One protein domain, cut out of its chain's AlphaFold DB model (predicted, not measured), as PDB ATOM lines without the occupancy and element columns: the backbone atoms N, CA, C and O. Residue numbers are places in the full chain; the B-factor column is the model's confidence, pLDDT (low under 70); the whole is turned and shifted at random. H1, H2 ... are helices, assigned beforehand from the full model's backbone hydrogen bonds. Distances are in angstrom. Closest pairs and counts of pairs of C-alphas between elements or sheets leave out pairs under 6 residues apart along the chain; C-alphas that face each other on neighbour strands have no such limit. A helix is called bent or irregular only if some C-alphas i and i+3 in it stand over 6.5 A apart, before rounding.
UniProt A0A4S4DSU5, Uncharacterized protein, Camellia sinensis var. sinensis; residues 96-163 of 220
ATOM      1  N   PRO A  96     161.930 140.530 111.004       88.94
ATOM      2  CA  PRO A  96     160.477 140.620 111.190       88.94
ATOM      3  C   PRO A  96     159.778 141.644 110.274       88.94
ATOM      4  O   PRO A  96     158.657 141.401 109.824       88.94
ATOM      5  N   SER A  97     160.440 142.763 109.959       89.00
ATOM      6  CA  SER A  97     159.951 143.776 109.012       89.00
ATOM      7  C   SER A  97     159.931 143.273 107.566       89.00
ATOM      8  O   SER A  97     158.948 143.484 106.856       89.00
ATOM      9  N   GLU A  98     160.980 142.573 107.142       89.31
ATOM     10  CA  GLU A  98     161.114 141.996 105.799       89.31
ATOM     11  C   GLU A  98     160.092 140.880 105.587       89.31
ATOM     12  O   GLU A  98     159.403 140.851 104.567       89.31
ATOM     13  N   ARG A  99     159.879 140.034 106.603       90.56
ATOM     14  CA  ARG A  99     158.824 139.015 106.589       90.56
ATOM     15  C   ARG A  99     157.439 139.637 106.407       90.56
ATOM     16  O   ARG A  99     156.629 139.108 105.647       90.56
ATOM     17  N   ALA A 100     157.156 140.756 107.077       90.38
ATOM     18  CA  ALA A 100     155.877 141.454 106.934       90.38
ATOM     19  C   ALA A 100     155.701 142.059 105.532       90.38
ATOM     20  O   ALA A 100     154.611 141.990 104.965       90.38
ATOM     21  N   GLN A 101     156.758 142.632 104.954       90.62
ATOM     22  CA  GLN A 101     156.726 143.148 103.585       90.62
ATOM     23  C   GLN A 101     156.540 142.025 102.564       90.62
ATOM     24  O   GLN A 101     155.666 142.127 101.703       90.62
ATOM     25  N   LYS A 102     157.276 140.921 102.699       91.31
ATOM     26  CA  LYS A 102     157.113 139.750 101.835       91.31
ATOM     27  C   LYS A 102     155.703 139.174 101.930       91.31
ATOM     28  O   LYS A 102     155.113 138.871 100.900       91.31
ATOM     29  N   ALA A 103     155.134 139.076 103.132       90.06
ATOM     30  CA  ALA A 103     153.759 138.612 103.305       90.06
ATOM     31  C   ALA A 103     152.754 139.498 102.552       90.06
ATOM     32  O   ALA A 103     151.833 138.978 101.926       90.06
ATOM     33  N   LYS A 104     152.948 140.825 102.554       92.94
ATOM     34  CA  LYS A 104     152.123 141.748 101.756       92.94
ATOM     35  C   LYS A 104     152.269 141.486 100.257       92.94
ATOM     36  O   LYS A 104     151.262 141.412  99.565       92.94
ATOM     37  N   MET A 105     153.496 141.317  99.768       92.25
ATOM     38  CA  MET A 105     153.755 141.046  98.348       92.25
ATOM     39  C   MET A 105     153.142 139.714  97.905       92.25
ATOM     40  O   MET A 105     152.420 139.678  96.916       92.25
ATOM     41  N   ASN A 106     153.342 138.648  98.684       91.88
ATOM     42  CA  ASN A 106     152.755 137.337  98.415       91.88
ATOM     43  C   ASN A 106     151.219 137.381  98.433       91.88
ATOM     44  O   ASN A 106     150.572 136.731  97.621       91.88
ATOM     45  N   ASN A 107     150.627 138.179  99.326       93.50
ATOM     46  CA  ASN A 107     149.183 138.358  99.358       93.50
ATOM     47  C   ASN A 107     148.661 139.026  98.074       93.50
ATOM     48  O   ASN A 107     147.688 138.543  97.503       93.50
ATOM     49  N   LEU A 108     149.321 140.084  97.593       93.62
ATOM     50  CA  LEU A 108     148.971 140.737  96.324       93.62
ATOM     51  C   LEU A 108     149.131 139.792  95.125       93.62
ATOM     52  O   LEU A 108     148.275 139.766  94.243       93.62
ATOM     53  N   GLU A 109     150.200 139.000  95.105       91.31
ATOM     54  CA  GLU A 109     150.447 137.995  94.071       91.31
ATOM     55  C   GLU A 109     149.347 136.929  94.054       91.31
ATOM     56  O   GLU A 109     148.743 136.701  93.009       91.31
ATOM     57  N   ALA A 110     148.977 136.386  95.217       91.62
ATOM     58  CA  ALA A 110     147.889 135.417  95.339       91.62
ATOM     59  C   ALA A 110     146.535 135.979  94.868       91.62
ATOM     60  O   ALA A 110     145.744 135.259  94.259       91.62
ATOM     61  N   TYR A 111     146.257 137.266  95.114       94.44
ATOM     62  CA  TYR A 111     145.060 137.921  94.576       94.44
ATOM     63  C   TYR A 111     145.076 137.985  93.047       94.44
ATOM     64  O   TYR A 111     144.060 137.697  92.412       94.44
ATOM     65  N   ASN A 112     146.218 138.336  92.454       93.81
ATOM     66  CA  ASN A 112     146.370 138.405  91.003       93.81
ATOM     67  C   ASN A 112     146.272 137.016  90.359       93.81
ATOM     68  O   ASN A 112     145.582 136.856  89.353       93.81
ATOM     69  N   GLU A 113     146.903 136.006  90.958       88.31
ATOM     70  CA  GLU A 113     146.798 134.610  90.529       88.31
ATOM     71  C   GLU A 113     145.356 134.107  90.613       88.31
ATOM     72  O   GLU A 113     144.858 133.520  89.659       88.31
ATOM     73  N   ALA A 114     144.646 134.383  91.710       88.44
ATOM     74  CA  ALA A 114     143.242 134.004  91.855       88.44
ATOM     75  C   ALA A 114     142.347 134.694  90.813       88.44
ATOM     76  O   ALA A 114     141.454 134.058  90.253       88.44
ATOM     77  N   ALA A 115     142.598 135.971  90.514       89.31
ATOM     78  CA  ALA A 115     141.887 136.688  89.460       89.31
ATOM     79  C   ALA A 115     142.166 136.091  88.068       89.31
ATOM     80  O   ALA A 115     141.245 135.949  87.260       89.31
ATOM     81  N   ALA A 116     143.411 135.687  87.800       87.62
ATOM     82  CA  ALA A 116     143.775 134.993  86.570       87.62
ATOM     83  C   ALA A 116     143.105 133.611  86.487       87.62
ATOM     84  O   ALA A 116     142.493 133.290  85.469       87.62
ATOM     85  N   LEU A 117     143.124 132.826  87.567       80.25
ATOM     86  CA  LEU A 117     142.470 131.517  87.620       80.25
ATOM     87  C   LEU A 117     140.963 131.625  87.376       80.25
ATOM     88  O   LEU A 117     140.442 130.884  86.544       80.25
ATOM     89  N   ALA A 118     140.298 132.615  87.978       79.06
ATOM     90  CA  ALA A 118     138.874 132.867  87.763       79.06
ATOM     91  C   ALA A 118     138.527 133.121  86.282       79.06
ATOM     92  O   ALA A 118     137.452 132.744  85.813       79.06
ATOM     93  N   SER A 119     139.445 133.715  85.511       73.75
ATOM     94  CA  SER A 119     139.270 133.883  84.062       73.75
ATOM     95  C   SER A 119     139.440 132.574  83.271       73.75
ATOM     96  O   SER A 119     138.786 132.386  82.248       73.75
ATOM     97  N   THR A 120     140.241 131.632  83.783       75.62
ATOM     98  CA  THR A 120     140.492 130.305  83.182       75.62
ATOM     99  C   THR A 120     139.508 129.213  83.625       75.62
ATOM    100  O   THR A 120     139.550 128.087  83.124       75.62
ATOM    101  N   ASP A 121     138.590 129.522  84.546       63.34
ATOM    102  CA  ASP A 121     137.692 128.554  85.190       63.34
ATOM    103  C   ASP A 121     136.851 127.714  84.214       63.34
ATOM    104  O   ASP A 121     136.410 126.624  84.570       63.34
ATOM    105  N   GLN A 122     136.595 128.182  82.990       61.38
ATOM    106  CA  GLN A 122     135.775 127.439  82.023       61.38
ATOM    107  C   GLN A 122     136.490 126.213  81.442       61.38
ATOM    108  O   GLN A 122     135.866 125.164  81.290       61.38
ATOM    109  N   GLU A 123     137.793 126.303  81.180       62.22
ATOM    110  CA  GLU A 123     138.589 125.183  80.658       62.22
ATOM    111  C   GLU A 123     138.880 124.161  81.767       62.22
ATOM    112  O   GLU A 123     138.771 122.949  81.563       62.22
ATOM    113  N   ASN A 124     139.118 124.652  82.987       61.69
ATOM    114  CA  ASN A 124     139.323 123.815  84.166       61.69
ATOM    115  C   ASN A 124     138.059 123.045  84.581       61.69
ATOM    116  O   ASN A 124     138.163 121.963  85.149       61.69
ATOM    117  N   LYS A 125     136.845 123.542  84.312       64.00
ATOM    118  CA  LYS A 125     135.604 122.794  84.618       64.00
ATOM    119  C   LYS A 125     135.512 121.470  83.860       64.00
ATOM    120  O   LYS A 125     134.988 120.501  84.406       64.00
ATOM    121  N   ILE A 126     136.031 121.417  82.633       62.06
ATOM    122  CA  ILE A 126     135.989 120.213  81.797       62.06
ATOM    123  C   ILE A 126     136.952 119.157  82.354       62.06
ATOM    124  O   ILE A 126     136.544 118.018  82.574       62.06
ATOM    125  N   THR A 127     138.190 119.533  82.685       64.69
ATOM    126  CA  THR A 127     139.182 118.622  83.292       64.69
ATOM    127  C   THR A 127     138.826 118.214  84.726       64.69
ATOM    128  O   THR A 127     139.071 117.077  85.127       64.69
ATOM    129  N   ASN A 128     138.170 119.095  85.487       72.25
ATOM    130  CA  ASN A 128     137.684 118.791  86.834       72.25
ATOM    131  C   ASN A 128     136.533 117.777  86.842       72.25
ATOM    132  O   ASN A 128     136.348 117.094  87.846       72.25
ATOM    133  N   SER A 129     135.760 117.661  85.757       77.88
ATOM    134  CA  SER A 129     134.651 116.702  85.695       77.88
ATOM    135  C   SER A 129     135.141 115.247  85.742       77.88
ATOM    136  O   SER A 129     134.606 114.448  86.508       77.88
ATOM    137  N   ASP A 130     136.220 114.929  85.023       83.50
ATOM    138  CA  ASP A 130     136.857 113.606  85.049       83.50
ATOM    139  C   ASP A 130     137.549 113.333  86.395       83.50
ATOM    140  O   ASP A 130     137.375 112.274  87.004       83.50
ATOM    141  N   ALA A 131     138.238 114.338  86.947       86.19
ATOM    142  CA  ALA A 131     138.818 114.250  88.286       86.19
ATOM    143  C   ALA A 131     137.750 113.990  89.366       86.19
ATOM    144  O   ALA A 131     137.956 113.163  90.256       86.19
ATOM    145  N   ALA A 132     136.580 114.631  89.262       87.19
ATOM    146  CA  ALA A 132     135.463 114.419  90.175       87.19
ATOM    147  C   ALA A 132     134.911 112.985  90.089       87.19
ATOM    148  O   ALA A 132     134.629 112.383  91.127       87.19
ATOM    149  N   LEU A 133     134.816 112.408  88.885       89.81
ATOM    150  CA  LEU A 133     134.400 111.013  88.693       89.81
ATOM    151  C   LEU A 133     135.380 110.028  89.346       89.81
ATOM    152  O   LEU A 133     134.959 109.106  90.055       89.81
ATOM    153  N   VAL A 134     136.684 110.235  89.156       91.38
ATOM    154  CA  VAL A 134     137.733 109.410  89.777       91.38
ATOM    155  C   VAL A 134     137.714 109.552  91.299       91.38
ATOM    156  O   VAL A 134     137.824 108.554  92.017       91.38
ATOM    157  N   ASP A 135     137.509 110.762  91.814       91.31
ATOM    158  CA  ASP A 135     137.370 111.014  93.246       91.31
ATOM    159  C   ASP A 135     136.140 110.328  93.841       91.31
ATOM    160  O   ASP A 135     136.224 109.754  94.928       91.31
ATOM    161  N   GLU A 136     134.998 110.357  93.154       92.69
ATOM    162  CA  GLU A 136     133.803 109.626  93.575       92.69
ATOM    163  C   GLU A 136     134.034 108.114  93.591       92.69
ATOM    164  O   GLU A 136     133.665 107.444  94.562       92.69
ATOM    165  N   TYR A 137     134.679 107.572  92.556       94.31
ATOM    166  CA  TYR A 137     135.050 106.161  92.505       94.31
ATOM    167  C   TYR A 137     135.984 105.791  93.663       94.31
ATOM    168  O   TYR A 137     135.726 104.828  94.392       94.31
ATOM    169  N   ASN A 138     137.015 106.604  93.899       92.50
ATOM    170  CA  ASN A 138     137.958 106.420  94.993       92.50
ATOM    171  C   ASN A 138     137.251 106.500  96.347       92.50
ATOM    172  O   ASN A 138     137.439 105.617  97.170       92.50
ATOM    173  N   LYS A 139     136.369 107.469  96.588       87.62
ATOM    174  CA  LYS A 139     135.617 107.557  97.853       87.62
ATOM    175  C   LYS A 139     134.750 106.319  98.110       87.62
ATOM    176  O   LYS A 139     134.626 105.896  99.255       87.62
ATOM    177  N   ARG A 140     134.162 105.727  97.062       89.38
ATOM    178  CA  ARG A 140     133.278 104.551  97.179       89.38
ATOM    179  C   ARG A 140     134.037 103.227  97.292       89.38
ATOM    180  O   ARG A 140     133.547 102.303  97.937       89.38
ATOM    181  N   LYS A 141     135.185 103.093  96.621       92.25
ATOM    182  CA  LYS A 141     135.914 101.817  96.488       92.25
ATOM    183  C   LYS A 141     137.232 101.766  97.253       92.25
ATOM    184  O   LYS A 141     137.734 100.673  97.506       92.25
ATOM    185  N   ARG A 142     137.806 102.907  97.637       90.00
ATOM    186  CA  ARG A 142     139.075 102.952  98.366       90.00
ATOM    187  C   ARG A 142     138.834 102.660  99.849       90.00
ATOM    188  O   ARG A 142     137.965 103.278 100.462       90.00
ATOM    189  N   PRO A 143     139.616 101.762 100.469       89.88
ATOM    190  CA  PRO A 143     139.601 101.625 101.918       89.88
ATOM    191  C   PRO A 143     140.135 102.906 102.572       89.88
ATOM    192  O   PRO A 143     141.025 103.563 102.025       89.88
ATOM    193  N   LYS A 144     139.637 103.233 103.771       89.88
ATOM    194  CA  LYS A 144     140.088 104.403 104.544       89.88
ATOM    195  C   LYS A 144     141.615 104.472 104.604       89.88
ATOM    196  O   LYS A 144     142.265 103.531 105.078       89.88
ATOM    197  N   SER A 145     142.178 105.591 104.150       90.19
ATOM    198  CA  SER A 145     143.629 105.813 104.141       90.19
ATOM    199  C   SER A 145     144.179 105.831 105.567       90.19
ATOM    200  O   SER A 145     143.498 106.268 106.492       90.19
ATOM    201  N   LEU A 146     145.433 105.417 105.766       91.31
ATOM    202  CA  LEU A 146     146.112 105.532 107.063       91.31
ATOM    203  C   LEU A 146     146.032 106.969 107.607       91.31
ATOM    204  O   LEU A 146     145.691 107.186 108.765       91.31
ATOM    205  N   VAL A 147     146.267 107.959 106.743       92.81
ATOM    206  CA  VAL A 147     146.184 109.385 107.094       92.81
ATOM    207  C   VAL A 147     144.767 109.777 107.504       92.81
ATOM    208  O   VAL A 147     144.580 110.541 108.445       92.81
ATOM    209  N   GLU A 148     143.757 109.244 106.822       89.94
ATOM    210  CA  GLU A 148     142.355 109.490 107.148       89.94
ATOM    211  C   GLU A 148     141.980 108.859 108.488       89.94
ATOM    212  O   GLU A 148     141.404 109.546 109.323       89.94
ATOM    213  N   LYS A 149     142.422 107.626 108.763       93.38
ATOM    214  CA  LYS A 149     142.281 106.986 110.079       93.38
ATOM    215  C   LYS A 149     142.939 107.814 111.181       93.38
ATOM    216  O   LYS A 149     142.335 108.000 112.231       93.38
ATOM    217  N   HIS A 150     144.135 108.357 110.946       93.31
ATOM    218  CA  HIS A 150     144.789 109.248 111.910       93.31
ATOM    219  C   HIS A 150     144.026 110.560 112.100       93.31
ATOM    220  O   HIS A 150     143.901 111.025 113.228       93.31
ATOM    221  N   ARG A 151     143.486 111.156 111.030       92.69
ATOM    222  CA  ARG A 151     142.673 112.380 111.109       92.69
ATOM    223  C   ARG A 151     141.347 112.136 111.823       92.69
ATOM    224  O   ARG A 151     140.970 112.945 112.663       92.69
ATOM    225  N   GLU A 152     140.657 111.040 111.522       88.19
ATOM    226  CA  GLU A 152     139.453 110.599 112.230       88.19
ATOM    227  C   GLU A 152     139.774 110.359 113.704       88.19
ATOM    228  O   GLU A 152     139.129 110.957 114.554       88.19
ATOM    229  N   ALA A 153     140.824 109.593 114.017       87.75
ATOM    230  CA  ALA A 153     141.268 109.349 115.387       87.75
ATOM    231  C   ALA A 153     141.650 110.646 116.116       87.75
ATOM    232  O   ALA A 153     141.325 110.812 117.286       87.75
ATOM    233  N   ALA A 154     142.298 111.600 115.445       83.38
ATOM    234  CA  ALA A 154     142.609 112.911 116.010       83.38
ATOM    235  C   ALA A 154     141.342 113.750 116.244       83.38
ATOM    236  O   ALA A 154     141.224 114.426 117.262       83.38
ATOM    237  N   ARG A 155     140.356 113.699 115.342       82.75
ATOM    238  CA  ARG A 155     139.066 114.394 115.496       82.75
ATOM    239  C   ARG A 155     138.207 113.770 116.599       82.75
ATOM    240  O   ARG A 155     137.656 114.493 117.425       82.75
ATOM    241  N   THR A 156     138.138 112.445 116.680       74.44
ATOM    242  CA  THR A 156     137.385 111.735 117.727       74.44
ATOM    243  C   THR A 156     138.068 111.840 119.093       74.44
ATOM    244  O   THR A 156     137.399 112.057 120.108       74.44
ATOM    245  N   SER A 157     139.404 111.789 119.137       65.88
ATOM    246  CA  SER A 157     140.173 112.020 120.365       65.88
ATOM    247  C   SER A 157     140.232 113.490 120.775       65.88
ATOM    248  O   SER A 157     140.382 113.756 121.957       65.88
ATOM    249  N   SER A 158     140.071 114.458 119.868       60.34
ATOM    250  CA  SER A 158     139.982 115.878 120.248       60.34
ATOM    251  C   SER A 158     138.582 116.281 120.714       60.34
ATOM    252  O   SER A 158     138.479 117.117 121.607       60.34
ATOM    253  N   SER A 159     137.514 115.662 120.194       56.53
ATOM    254  CA  SER A 159     136.135 115.893 120.656       56.53
ATOM    255  C   SER A 159     135.882 115.320 122.060       56.53
ATOM    256  O   SER A 159     135.385 116.018 122.940       56.53
ATOM    257  N   SER A 160     136.343 114.094 122.334       54.28
ATOM    258  CA  SER A 160     136.195 113.442 123.652       54.28
ATOM    259  C   SER A 160     137.157 113.958 124.731       54.28
ATOM    260  O   SER A 160     137.117 113.498 125.873       54.28
ATOM    261  N   LYS A 161     138.047 114.900 124.394       51.28
ATOM    262  CA  LYS A 161     139.161 115.271 125.272       51.28
ATOM    263  C   LYS A 161     139.379 116.771 125.466       51.28
ATOM    264  O   LYS A 161     140.268 117.172 126.221       51.28
ATOM    265  N   LYS A 162     138.514 117.603 124.876       49.81
ATOM    266  CA  LYS A 162     138.609 119.072 124.917       49.81
ATOM    267  C   LYS A 162     138.190 119.735 126.234       49.81
ATOM    268  O   LYS A 162     138.095 120.957 126.275       49.81
ATOM    269  N   LYS A 163     137.975 118.978 127.315       46.16
ATOM    270  CA  LYS A 163     137.737 119.578 128.640       46.16
ATOM    271  C   LYS A 163     138.487 118.939 129.811       46.16
ATOM    272  O   LYS A 163     138.231 119.313 130.943       46.16
TER     273      LYS A 163
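This is residues 96 to 163 of the 220 residues of an uncharacterized protein of Camellia sinensis var. sinensis (UniProt A0A4S4DSU5). One long helix, H1, is bent to about a right angle, and a shorter helix, H2, turns off from its far end, making a wide, open C of three rods set end to end: the arm H1a, the arm H1b and H2. The middle of the C is empty, and neither H1a, H1b nor H2 touches another helix. The 68 printed residues have two named helices, H1 then H2, and no named strand; the class is all helix. The whole is extended, with a radius of gyration of the C-alphas of 19.7 A, and flat, spanning 42 by 41 by 18 A.

H1, residues 96 to 141, was assigned as one helix by its hydrogen bonds, but it is bent: C-alphas 119 and 122 are 7.6 A apart. Its arm H1a, residues 96 to 119, begins with C-alpha 96 at (160.477, 140.620, 111.190) and measures 35.1 A from first to last C-alpha. Its arm H1b, residues 122 to 141, measures 29.4 A and ends with C-alpha 141 at (135.914, 101.817, 96.488). Residues 120 and 121 belong to neither arm. H2, residues 146 to 159, measures 19.8 A and ends with C-alpha 159 at (136.135, 115.893, 120.656).

The lines of H1a and H1b stand about perpendicular, at 82 degrees. H1b has a kink of 31 degrees near residue 130. A tight link of 4 residues joins H1 to H2, yet H1b and H2 are apart. H1a and H2 are apart too. In H1a and H2 every O i to N i+4 pair is within hydrogen-bond range; in H1b 13 of 16 are.

The two C-alphas farthest apart, those of Ser 97 and Lys 141, are 50.0 A apart. Residues 96 to 143, 145 to 151 and 153 to 163 stand free. The printed part has no cut, and no link is long. The mean pLDDT of the printed part is 82.3; residues 121 to 127 and 157 to 163 are under 70.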